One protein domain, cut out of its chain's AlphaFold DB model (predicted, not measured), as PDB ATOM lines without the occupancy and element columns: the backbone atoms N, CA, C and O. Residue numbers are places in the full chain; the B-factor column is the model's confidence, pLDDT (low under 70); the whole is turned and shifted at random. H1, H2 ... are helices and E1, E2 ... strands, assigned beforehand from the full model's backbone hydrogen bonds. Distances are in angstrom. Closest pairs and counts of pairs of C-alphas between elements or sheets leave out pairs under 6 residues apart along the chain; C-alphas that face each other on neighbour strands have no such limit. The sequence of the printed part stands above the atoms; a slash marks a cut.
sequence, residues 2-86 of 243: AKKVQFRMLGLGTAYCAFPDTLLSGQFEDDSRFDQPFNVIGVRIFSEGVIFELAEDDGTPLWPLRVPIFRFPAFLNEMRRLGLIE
ATOM      1  N   ALA A   2      26.657  88.869  32.906       53.44
ATOM      2  CA  ALA A   2      25.562  89.578  33.565       53.44
ATOM      3  C   ALA A   2      25.645  91.057  33.175       53.44
ATOM      4  O   ALA A   2      26.605  91.730  33.564       53.44
ATOM      5  N   LYS A   3      24.676  91.549  32.399       62.25
ATOM      6  CA  LYS A   3      24.496  92.967  32.089       62.25
ATOM      7  C   LYS A   3      24.071  93.717  33.354       62.25
ATOM      8  O   LYS A   3      23.183  93.307  34.104       62.25
ATOM      9  N   LYS A   4      24.748  94.834  33.619       63.16
ATOM     10  CA  LYS A   4      24.339  95.775  34.665       63.16
ATOM     11  C   LYS A   4      23.280  96.690  34.078       63.16
ATOM     12  O   LYS A   4      23.596  97.462  33.186       63.16
ATOM     13  N   VAL A   5      22.070  96.627  34.614       67.00
ATOM     14  CA  VAL A   5      20.989  97.535  34.244       67.00
ATOM     15  C   VAL A   5      20.923  98.659  35.267       67.00
ATOM     16  O   VAL A   5      20.989  98.429  36.482       67.00
ATOM     17  N   GLN A   6      20.843  99.886  34.761       73.56
ATOM     18  CA  GLN A   6      20.710 101.083  35.577       73.56
ATOM     19  C   GLN A   6      19.231 101.444  35.712       73.56
ATOM     20  O   GLN A   6      18.494 101.465  34.730       73.56
ATOM     21  N   PHE A   7      18.800 101.757  36.926       73.44
ATOM     22  CA  PHE A   7      17.449 102.224  37.212       73.44
ATOM     23  C   PHE A   7      17.538 103.601  37.851       73.44
ATOM     24  O   PHE A   7      18.145 103.755  38.909       73.44
ATOM     25  N   ARG A   8      16.952 104.607  37.208       72.94
ATOM     26  CA  ARG A   8      16.742 105.931  37.785       72.94
ATOM     27  C   ARG A   8      15.405 105.909  38.518       72.94
ATOM     28  O   ARG A   8      14.349 105.800  37.907       72.94
ATOM     29  N   MET A   9      15.461 106.006  39.837       69.12
ATOM     30  CA  MET A   9      14.274 106.079  40.680       69.12
ATOM     31  C   MET A   9      13.901 107.550  40.857       69.12
ATOM     32  O   MET A   9      14.713 108.341  41.358       69.12
ATOM     33  N   LEU A  10      12.680 107.928  40.482       59.94
ATOM     34  CA  LEU A  10      12.199 109.290  40.716       59.94
ATOM     35  C   LEU A  10      12.162 109.560  42.233       59.94
ATOM     36  O   LEU A  10      11.452 108.895  42.980       59.94
ATOM     37  N   GLY A  11      12.988 110.502  42.702       55.59
ATOM     38  CA  GLY A  11      13.071 110.908  44.113       55.59
ATOM     39  C   GLY A  11      13.991 110.083  45.028       55.59
ATOM     40  O   GLY A  11      14.177 110.471  46.178       55.59
ATOM     41  N   LEU A  12      14.597 108.985  44.552       57.16
ATOM     42  CA  LEU A  12      15.425 108.080  45.383       57.16
ATOM     43  C   LEU A  12      16.832 107.798  44.813       57.16
ATOM     44  O   LEU A  12      17.600 107.042  45.410       57.16
ATOM     45  N   GLY A  13      17.194 108.424  43.688       63.25
ATOM     46  CA  GLY A  13      18.513 108.292  43.059       63.25
ATOM     47  C   GLY A  13      18.621 107.107  42.092       63.25
ATOM     48  O   GLY A  13      17.620 106.551  41.648       63.25
ATOM     49  N   THR A  14      19.848 106.737  41.723       64.81
ATOM     50  CA  THR A  14      20.107 105.654  40.757       64.81
ATOM     51  C   THR A  14      20.445 104.352  41.481       64.81
ATOM     52  O   THR A  14      21.385 104.304  42.273       64.81
ATOM     53  N   ALA A  15      19.714 103.279  41.177       61.75
ATOM     54  CA  ALA A  15      19.997 101.923  41.626       61.75
ATOM     55  C   ALA A  15      20.606 101.092  40.488       61.75
ATOM     56  O   ALA A  15      20.248 101.237  39.320       61.75
ATOM     57  N   TYR A  16      21.514 100.181  40.834       62.59
ATOM     58  CA  TYR A  16      22.118  99.250  39.885       62.59
ATOM     59  C   TYR A  16      21.676  97.832  40.221       62.59
ATOM     60  O   TYR A  16      21.953  97.343  41.319       62.59
ATOM     61  N   CYS A  17      21.056  97.147  39.263       63.22
ATOM     62  CA  CYS A  17      20.814  95.713  39.374       63.22
ATOM     63  C   CYS A  17      21.561  94.994  38.253       63.22
ATOM     64  O   CYS A  17      21.437  95.331  37.080       63.22
ATOM     65  N   ALA A  18      22.379  94.012  38.619       58.28
ATOM     66  CA  ALA A  18      23.005  93.128  37.646       58.28
ATOM     67  C   ALA A  18      22.060  91.960  37.371       58.28
ATOM     68  O   ALA A  18      21.712  91.231  38.304       58.28
ATOM     69  N   PHE A  19      21.685  91.767  36.110       63.25
ATOM     70  CA  PHE A  19      20.878  90.630  35.684       63.25
ATOM     71  C   PHE A  19      21.672  89.746  34.720       63.25
ATOM     72  O   PHE A  19      22.488  90.250  33.949       63.25
ATOM     73  N   PRO A  20      21.469  88.421  34.752       54.25
ATOM     74  CA  PRO A  20      21.918  87.534  33.686       54.25
ATOM     75  C   PRO A  20      21.389  87.998  32.321       54.25
ATOM     76  O   PRO A  20      20.199  88.286  32.202       54.25
ATOM     77  N   ASP A  21      22.242  88.007  31.292       52.84
ATOM     78  CA  ASP A  21      21.878  88.468  29.936       52.84
ATOM     79  C   ASP A  21      20.640  87.743  29.378       52.84
ATOM     80  O   ASP A  21      19.799  88.342  28.715       52.84
ATOM     81  N   THR A  22      20.488  86.461  29.719       45.97
ATOM     82  CA  THR A  22      19.400  85.589  29.257       45.97
ATOM     83  C   THR A  22      18.020  85.968  29.790       45.97
ATOM     84  O   THR A  22      17.023  85.524  29.234       45.97
ATOM     85  N   LEU A  23      17.937  86.746  30.876       53.66
ATOM     86  CA  LEU A  23      16.656  87.243  31.398       53.66
ATOM     87  C   LEU A  23      16.183  88.510  30.681       53.66
ATOM     88  O   LEU A  23      15.010  88.859  30.772       53.66
ATOM     89  N   LEU A  24      17.095  89.197  29.996       57.84
ATOM     90  CA  LEU A  24      16.862  90.505  29.396       57.84
ATOM     91  C   LEU A  24      16.611  90.413  27.886       57.84
ATOM     92  O   LEU A  24      15.748  91.122  27.373       57.84
ATOM     93  N   SER A  25      17.287  89.485  27.199       51.66
ATOM     94  CA  SER A  25      17.309  89.343  25.732       51.66
ATOM     95  C   SER A  25      16.001  88.859  25.076       51.66
ATOM     96  O   SER A  25      16.015  88.419  23.933       51.66
ATOM     97  N   GLY A  26      14.880  88.874  25.797       57.25
ATOM     98  CA  GLY A  26      13.555  88.518  25.274       57.25
ATOM     99  C   GLY A  26      12.432  89.447  25.730       57.25
ATOM    100  O   GLY A  26      11.281  89.204  25.383       57.25
ATOM    101  N   GLN A  27      12.742  90.481  26.524       61.81
ATOM    102  CA  GLN A  27      11.753  91.475  26.965       61.81
ATOM    103  C   GLN A  27      11.859  92.803  26.210       61.81
ATOM    104  O   GLN A  27      10.932  93.603  26.274       61.81
ATOM    105  N   PHE A  28      12.950  93.025  25.473       64.69
ATOM    106  CA  PHE A  28      13.149  94.211  24.643       64.69
ATOM    107  C   PHE A  28      13.677  93.794  23.275       64.69
ATOM    108  O   PHE A  28      14.492  92.877  23.180       64.69
ATOM    109  N   GLU A  29      13.211  94.472  22.229       64.44
ATOM    110  CA  GLU A  29      13.670  94.254  20.850       64.44
ATOM    111  C   GLU A  29      15.073  94.834  20.606       64.44
ATOM    112  O   GLU A  29      15.780  94.375  19.713       64.44
ATOM    113  N   ASP A  30      15.489  95.809  21.424       73.88
ATOM    114  CA  ASP A  30      16.767  96.505  21.302       73.88
ATOM    115  C   ASP A  30      17.602  96.410  22.589       73.88
ATOM    116  O   ASP A  30      17.265  96.950  23.646       73.88
ATOM    117  N   ASP A  31      18.745  95.744  22.461       68.81
ATOM    118  CA  ASP A  31      19.740  95.557  23.510       68.81
ATOM    119  C   ASP A  31      20.462  96.859  23.906       68.81
ATOM    120  O   ASP A  31      21.030  96.926  25.002       68.81
ATOM    121  N   SER A  32      20.437  97.889  23.050       74.00
ATOM    122  CA  SER A  32      21.035  99.203  23.327       74.00
ATOM    123  C   SER A  32      20.311  99.945  24.457       74.00
ATOM    124  O   SER A  32      20.900 100.766  25.165       74.00
ATOM    125  N   ARG A  33      19.040  99.597  24.714       71.06
ATOM    126  CA  ARG A  33      18.233 100.216  25.772       71.06
ATOM    127  C   ARG A  33      18.809  99.991  27.172       71.06
ATOM    128  O   ARG A  33      18.576 100.817  28.057       71.06
ATOM    129  N   PHE A  34      19.571  98.914  27.373       70.50
ATOM    130  CA  PHE A  34      20.210  98.589  28.654       70.50
ATOM    131  C   PHE A  34      21.415  99.472  28.991       70.50
ATOM    132  O   PHE A  34      21.834  99.493  30.151       70.50
ATOM    133  N   ASP A  35      21.944 100.214  28.016       74.38
ATOM    134  CA  ASP A  35      23.038 101.164  28.233       74.38
ATOM    135  C   ASP A  35      22.543 102.486  28.843       74.38
ATOM    136  O   ASP A  35      23.336 103.281  29.354       74.38
ATOM    137  N   GLN A  36      21.224 102.707  28.847       75.12
ATOM    138  CA  GLN A  36      20.577 103.874  29.436       75.12
ATOM    139  C   GLN A  36      19.768 103.497  30.684       75.12
ATOM    140  O   GLN A  36      19.184 102.413  30.748       75.12
ATOM    141  N   PRO A  37      19.678 104.386  31.690       76.88
ATOM    142  CA  PRO A  37      18.845 104.129  32.851       76.88
ATOM    143  C   PRO A  37      17.360 104.023  32.478       76.88
ATOM    144  O   PRO A  37      16.866 104.710  31.583       76.88
ATOM    145  N   PHE A  38      16.633 103.156  33.175       80.56
ATOM    146  CA  PHE A  38      15.172 103.105  33.121       80.56
ATOM    147  C   PHE A  38      14.581 104.009  34.200       80.56
ATOM    148  O   PHE A  38      15.033 103.932  35.344       80.56
ATOM    149  N   ASN A  39      13.567 104.816  33.876       82.56
ATOM    150  CA  ASN A  39      12.819 105.535  34.905       82.56
ATOM    151  C   ASN A  39      11.853 104.558  35.569       82.56
ATOM    152  O   ASN A  39      10.968 104.008  34.919       82.56
ATOM    153  N   VAL A  40      12.051 104.316  36.861       84.31
ATOM    154  CA  VAL A  40      11.197 103.427  37.649       84.31
ATOM    155  C   VAL A  40      10.272 104.278  38.499       84.31
ATOM    156  O   VAL A  40      10.727 105.060  39.337       84.31
ATOM    157  N   ILE A  41       8.975 104.094  38.279       86.62
ATOM    158  CA  ILE A  41       7.899 104.762  39.020       86.62
ATOM    159  C   ILE A  41       7.350 103.885  40.147       86.62
ATOM    160  O   ILE A  41       6.731 104.392  41.080       86.62
ATOM    161  N   GLY A  42       7.607 102.576  40.090       86.69
ATOM    162  CA  GLY A  42       7.135 101.627  41.085       86.69
ATOM    163  C   GLY A  42       7.876 100.298  41.030       86.69
ATOM    164  O   GLY A  42       8.520  99.943  40.047       86.69
ATOM    165  N   VAL A  43       7.804  99.552  42.127       88.69
ATOM    166  CA  VAL A  43       8.392  98.219  42.265       88.69
ATOM    167  C   VAL A  43       7.453  97.373  43.089       88.69
ATOM    168  O   VAL A  43       7.055  97.771  44.184       88.69
ATOM    169  N   ARG A  44       7.134  96.200  42.553       90.50
ATOM    170  CA  ARG A  44       6.292  95.193  43.188       90.50
ATOM    171  C   ARG A  44       7.055  93.892  43.333       90.50
ATOM    172  O   ARG A  44       7.884  93.540  42.498       90.50
ATOM    173  N   ILE A  45       6.747  93.162  44.392       90.56
ATOM    174  CA  ILE A  45       7.318  91.845  44.651       90.56
ATOM    175  C   ILE A  45       6.280  90.792  44.287       90.56
ATOM    176  O   ILE A  45       5.084  90.969  44.518       90.56
ATOM    177  N   PHE A  46       6.742  89.690  43.712       90.25
ATOM    178  CA  PHE A  46       5.932  88.494  43.530       90.25
ATOM    179  C   PHE A  46       6.726  87.262  43.967       90.25
ATOM    180  O   PHE A  46       7.903  87.351  44.313       90.25
ATOM    181  N   SER A  47       6.079  86.099  43.969       88.19
ATOM    182  CA  SER A  47       6.635  84.859  44.525       88.19
ATOM    183  C   SER A  47       7.981  84.433  43.927       88.19
ATOM    184  O   SER A  47       8.765  83.784  44.616       88.19
ATOM    185  N   GLU A  48       8.284  84.805  42.681       89.94
ATOM    186  CA  GLU A  48       9.498  84.364  41.977       89.94
ATOM    187  C   GLU A  48      10.476  85.504  41.671       89.94
ATOM    188  O   GLU A  48      11.525  85.254  41.082       89.94
ATOM    189  N   GLY A  49      10.174  86.750  42.048       89.94
ATOM    190  CA  GLY A  49      11.065  87.868  41.753       89.94
ATOM    191  C   GLY A  49      10.452  89.245  41.969       89.94
ATOM    192  O   GLY A  49       9.668  89.474  42.892       89.94
ATOM    193  N   VAL A  50      10.845  90.177  41.104       89.25
ATOM    194  CA  VAL A  50      10.503  91.597  41.212       89.25
ATOM    195  C   VAL A  50       9.938  92.105  39.888       89.25
ATOM    196  O   VAL A  50      10.393  91.714  38.815       89.25
ATOM    197  N   ILE A  51       8.931  92.966  39.964       90.69
ATOM    198  CA  ILE A  51       8.367  93.696  38.832       90.69
ATOM    199  C   ILE A  51       8.752  95.163  38.992       90.69
ATOM    200  O   ILE A  51       8.434  95.765  40.018       90.69
ATOM    201  N   PHE A  52       9.409  95.730  37.985       89.00
ATOM    202  CA  PHE A  52       9.678  97.163  37.901       89.00
ATOM    203  C   PHE A  52       8.622  97.819  37.017       89.00
ATOM    204  O   PHE A  52       8.426  97.423  35.871       89.00
ATOM    205  N   GLU A  53       7.932  98.814  37.555       90.25
ATOM    206  CA  GLU A  53       6.996  99.655  36.818       90.25
ATOM    207  C   GLU A  53       7.784 100.817  36.236       90.25
ATOM    208  O   GLU A  53       8.418 101.582  36.968       90.25
ATOM    209  N   LEU A  54       7.795 100.882  34.911       88.94
ATOM    210  CA  LEU A  54       8.654 101.774  34.153       88.94
ATOM    211  C   LEU A  54       7.851 102.952  33.603       88.94
ATOM    212  O   LEU A  54       6.640 102.845  33.409       88.94
ATOM    213  N   ALA A  55       8.537 104.052  33.320       86.19
ATOM    214  CA  ALA A  55       7.986 105.182  32.590       86.19
ATOM    215  C   ALA A  55       8.998 105.750  31.586       86.19
ATOM    216  O   ALA A  55      10.210 105.570  31.734       86.19
ATOM    217  N   GLU A  56       8.486 106.446  30.581       85.75
ATOM    218  CA  GLU A  56       9.261 107.344  29.727       85.75
ATOM    219  C   GLU A  56       9.721 108.588  30.509       85.75
ATOM    220  O   GLU A  56       9.335 108.810  31.661       85.75
ATOM    221  N   ASP A  57      10.574 109.414  29.898       81.81
ATOM    222  CA  ASP A  57      11.069 110.660  30.508       81.81
ATOM    223  C   ASP A  57       9.956 111.689  30.780       81.81
ATOM    224  O   ASP A  57      10.080 112.512  31.687       81.81
ATOM    225  N   ASP A  58       8.852 111.627  30.034       82.81
ATOM    226  CA  ASP A  58       7.669 112.472  30.226       82.81
ATOM    227  C   ASP A  58       6.698 111.937  31.300       82.81
ATOM    228  O   ASP A  58       5.673 112.560  31.582       82.81
ATOM    229  N   GLY A  59       7.024 110.797  31.923       80.12
ATOM    230  CA  GLY A  59       6.194 110.132  32.925       80.12
ATOM    231  C   GLY A  59       5.141 109.178  32.352       80.12
ATOM    232  O   GLY A  59       4.392 108.584  33.132       80.12
ATOM    233  N   THR A  60       5.084 108.988  31.030       86.44
ATOM    234  CA  THR A  60       4.170 108.028  30.397       86.44
ATOM    235  C   THR A  60       4.508 106.600  30.841       86.44
ATOM    236  O   THR A  60       5.656 106.178  30.684       86.44
ATOM    237  N   PRO A  61       3.551 105.822  31.386       86.69
ATOM    238  CA  PRO A  61       3.812 104.453  31.820       86.69
ATOM    239  C   PRO A  61       4.225 103.540  30.662       86.69
ATOM    240  O   PRO A  61       3.605 103.544  29.598       86.69
ATOM    241  N   LEU A  62       5.227 102.700  30.908       86.94
ATOM    242  CA  LEU A  62       5.689 101.651  30.002       86.94
ATOM    243  C   LEU A  62       5.271 100.265  30.496       86.94
ATOM    244  O   LEU A  62       4.830 100.080  31.634       86.94
ATOM    245  N   TRP A  63       5.447  99.264  29.631       84.38
ATOM    246  CA  TRP A  63       5.255  97.870  30.017       84.38
ATOM    247  C   TRP A  63       6.161  97.507  31.205       84.38
ATOM    248  O   TRP A  63       7.366  97.779  31.168       84.38
ATOM    249  N   PRO A  64       5.604  96.903  32.272       88.00
ATOM    250  CA  PRO A  64       6.375  96.576  33.454       88.00
ATOM    251  C   PRO A  64       7.388  95.471  33.157       88.00
ATOM    252  O   PRO A  64       7.072  94.449  32.545       88.00
ATOM    253  N   LEU A  65       8.600  95.648  33.671       86.88
ATOM    254  CA  LEU A  65       9.681  94.682  33.553       86.88
ATOM    255  C   LEU A  65       9.554  93.629  34.651       86.88
ATOM    256  O   LEU A  65       9.854  93.895  35.819       86.88
ATOM    257  N   ARG A  66       9.142  92.416  34.284       88.38
ATOM    258  CA  ARG A  66       9.079  91.287  35.219       88.38
ATOM    259  C   ARG A  66      10.401  90.538  35.215       88.38
ATOM    260  O   ARG A  66      10.730  89.857  34.247       88.38
ATOM    261  N   VAL A  67      11.114  90.593  36.333       83.75
ATOM    262  CA  VAL A  67      12.396  89.917  36.508       83.75
ATOM    263  C   VAL A  67      12.233  88.729  37.458       83.75
ATOM    264  O   VAL A  67      12.159  88.927  38.676       83.75
ATOM    265  N   PRO A  68      12.196  87.487  36.947       83.38
ATOM    266  CA  PRO A  68      12.315  86.316  37.801       83.38
ATOM    267  C   PRO A  68      13.738  86.241  38.365       83.38
ATOM    268  O   PRO A  68      14.725  86.447  37.658       83.38
ATOM    269  N   ILE A  69      13.857  85.943  39.654       83.69
ATOM    270  CA  ILE A  69      15.130  85.900  40.362       83.69
ATOM    271  C   ILE A  69      15.337  84.484  40.899       83.69
ATOM    272  O   ILE A  69      14.578  83.967  41.721       83.69
ATOM    273  N   PHE A  70      16.412  83.842  40.448       81.12
ATOM    274  CA  PHE A  70      16.781  82.514  40.927       81.12
ATOM    275  C   PHE A  70      16.972  82.518  42.456       81.12
ATOM    276  O   PHE A  70      17.622  83.408  42.999       81.12
ATOM    277  N   ARG A  71      16.407  81.516  43.152       84.44
ATOM    278  CA  ARG A  71      16.365  81.387  44.630       84.44
ATOM    279  C   ARG A  71      15.558  82.453  45.381       84.44
ATOM    280  O   ARG A  71      15.534  82.418  46.610       84.44
ATOM    281  N   PHE A  72      14.843  83.342  44.699       89.12
ATOM    282  CA  PHE A  72      13.980  84.319  45.365       89.12
ATOM    283  C   PHE A  72      12.860  83.691  46.217       89.12
ATOM    284  O   PHE A  72      12.680  84.142  47.347       89.12
ATOM    285  N   PRO A  73      12.201  82.585  45.804       91.44
ATOM    286  CA  PRO A  73      11.250  81.895  46.679       91.44
ATOM    287  C   PRO A  73      11.876  81.415  48.000       91.44
ATOM    288  O   PRO A  73      11.258  81.501  49.060       91.44
ATOM    289  N   ALA A  74      13.126  80.939  47.962       91.94
ATOM    290  CA  ALA A  74      13.845  80.511  49.161       91.94
ATOM    291  C   ALA A  74      14.168  81.698  50.083       91.94
ATOM    292  O   ALA A  74      14.013  81.587  51.296       91.94
ATOM    293  N   PHE A  75      14.538  82.847  49.510       93.44
ATOM    294  CA  PHE A  75      14.704  84.091  50.259       93.44
ATOM    295  C   PHE A  75      13.407  84.528  50.948       93.44
ATOM    296  O   PHE A  75      13.422  84.812  52.142       93.44
ATOM    297  N   LEU A  76      12.277  84.541  50.233       93.25
ATOM    298  CA  LEU A  76      10.985  84.929  50.804       93.25
ATOM    299  C   LEU A  76      10.560  83.996  51.947       93.25
ATOM    300  O   LEU A  76      10.086  84.464  52.982       93.25
ATOM    301  N   ASN A  77      10.786  82.688  51.798       92.00
ATOM    302  CA  ASN A  77      10.543  81.718  52.866       92.00
ATOM    303  C   ASN A  77      11.408  81.983  54.104       92.00
ATOM    304  O   ASN A  77      10.908  81.872  55.222       92.00
ATOM    305  N   GLU A  78      12.674  82.359  53.916       92.38
ATOM    306  CA  GLU A  78      13.563  82.721  55.022       92.38
ATOM    307  C   GLU A  78      13.109  84.014  55.707       92.38
ATOM    308  O   GLU A  78      13.033  84.068  56.931       92.38
ATOM    309  N   MET A  79      12.718  85.038  54.943       91.50
ATOM    310  CA  MET A  79      12.166  86.276  55.506       91.50
ATOM    311  C   MET A  79      10.886  86.014  56.311       91.50
ATOM    312  O   MET A  79      10.727  86.568  57.398       91.50
ATOM    313  N   ARG A  80      10.011  85.123  55.828       90.81
ATOM    314  CA  ARG A  80       8.823  84.672  56.567       90.81
ATOM    315  C   ARG A  80       9.198  83.936  57.852       90.81
ATOM    316  O   ARG A  80       8.643  84.221  58.907       90.81
ATOM    317  N   ARG A  81      10.170  83.018  57.792       91.25
ATOM    318  CA  ARG A  81      10.664  82.276  58.966       91.25
ATOM    319  C   ARG A  81      11.228  83.209  60.043       91.25
ATOM    320  O   ARG A  81      11.086  82.923  61.226       91.25
ATOM    321  N   LEU A  82      11.850  84.312  59.630       89.31
ATOM    322  CA  LEU A  82      12.387  85.348  60.513       89.31
ATOM    323  C   LEU A  82      11.330  86.367  60.988       89.31
ATOM    324  O   LEU A  82      11.683  87.304  61.695       89.31
ATOM    325  N   GLY A  83      10.058  86.211  60.600       87.75
ATOM    326  CA  GLY A  83       8.974  87.124  60.981       87.75
ATOM    327  C   GLY A  83       9.030  88.494  60.297       87.75
ATOM    328  O   GLY A  83       8.378  89.428  60.746       87.75
ATOM    329  N   LEU A  84       9.809  88.636  59.218       86.31
ATOM    330  CA  LEU A  84       9.923  89.886  58.455       86.31
ATOM    331  C   LEU A  84       8.814  90.045  57.406       86.31
ATOM    332  O   LEU A  84       8.653  91.125  56.841       86.31
ATOM    333  N   ILE A  85       8.090  88.962  57.118       87.69
ATOM    334  CA  ILE A  85       6.923  88.927  56.236       87.69
ATOM    335  C   ILE A  85       5.892  88.010  56.888       87.69
ATOM    336  O   ILE A  85       6.222  86.878  57.244       87.69
ATOM    337  N   GLU A  86       4.654  88.477  57.015       82.38
ATOM    338  CA  GLU A  86       3.566  87.697  57.616       82.38
ATOM    339  C   GLU A  86       3.063  86.598  56.670       82.38
ATOM    340  O   GLU A  86       2.939  85.438  57.063       82.38
TER     341      GLU A  86
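This is residues 2 to 86 of the 243 residues of an uncharacterized protein of Vogesella indigofera (UniProt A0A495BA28). One strongly twisted sheet of five strands curls like part of a barrel: the hairpin E1 and E2 crosses over the meander E3 E4 E5, each strand there the antiparallel neighbour of the one before. The short helices H1 and H2 sit at the sheet's border, and H3 leads away from the sheet, residues 78 to 83 sticking out. The 85 printed residues run E1 E2 H1 H2 E3 E4 E5 H3; the mixed sheet has the order E2 E1 E3 E4 E5, and the class is mixed, helices and strands. The whole is only just compact, close to loose, with a radius of gyration of the C-alphas of 14.0 A and spans of 40 by 29 by 19 A.

Find C-alpha 2 at (25.562, 89.578, 33.565), where E1, residues 2 to 9, begins its 21.2 A. E2, residues 13 to 20, covers 23.0 A; H1 is residues 21 to 24, H2 31 to 35. E3, residues 38 to 46, spans 20.2 A and bends by 80 degrees at residue 41. E4 is residues 49 to 55, 19.8 A, and E5 65 to 68. H3, residues 72 to 81, runs 14.1 A to C-alpha 81 at (10.664, 82.276, 58.966).

Look first at antiparallel E1 and E2, with N 7 and O 15 at 2.8 A. E1 and E3 are parallel, N 8 and O 38 at 2.8 A. The hairpins E3 and E4, with N 51 and O 44 at 2.8 A, and E4 and E5, with N 67 and O 50 at 2.8 A, follow. H1 is on the sheet, height 5.5 A, over none of its strands. H2 only grazes it with residues 33 to 35, H3 with 72 to 76; the closest C-alphas of E4 and H3 are Gly 49 and Phe 72, 5.8 A. Every O i to N i+4 pair is within hydrogen-bond range in H3; H2 has 0 of 1, but 2 of 2 O i to N i+3 pairs, and H1 is too short for an i+4 pair.

The farthest C-alphas, Asp 58 and Arg 81, are 41.8 A apart. The printed part has no cut and no long link. Look for pLDDT under 70 at residues 2 to 5, 9 to 29 and 31.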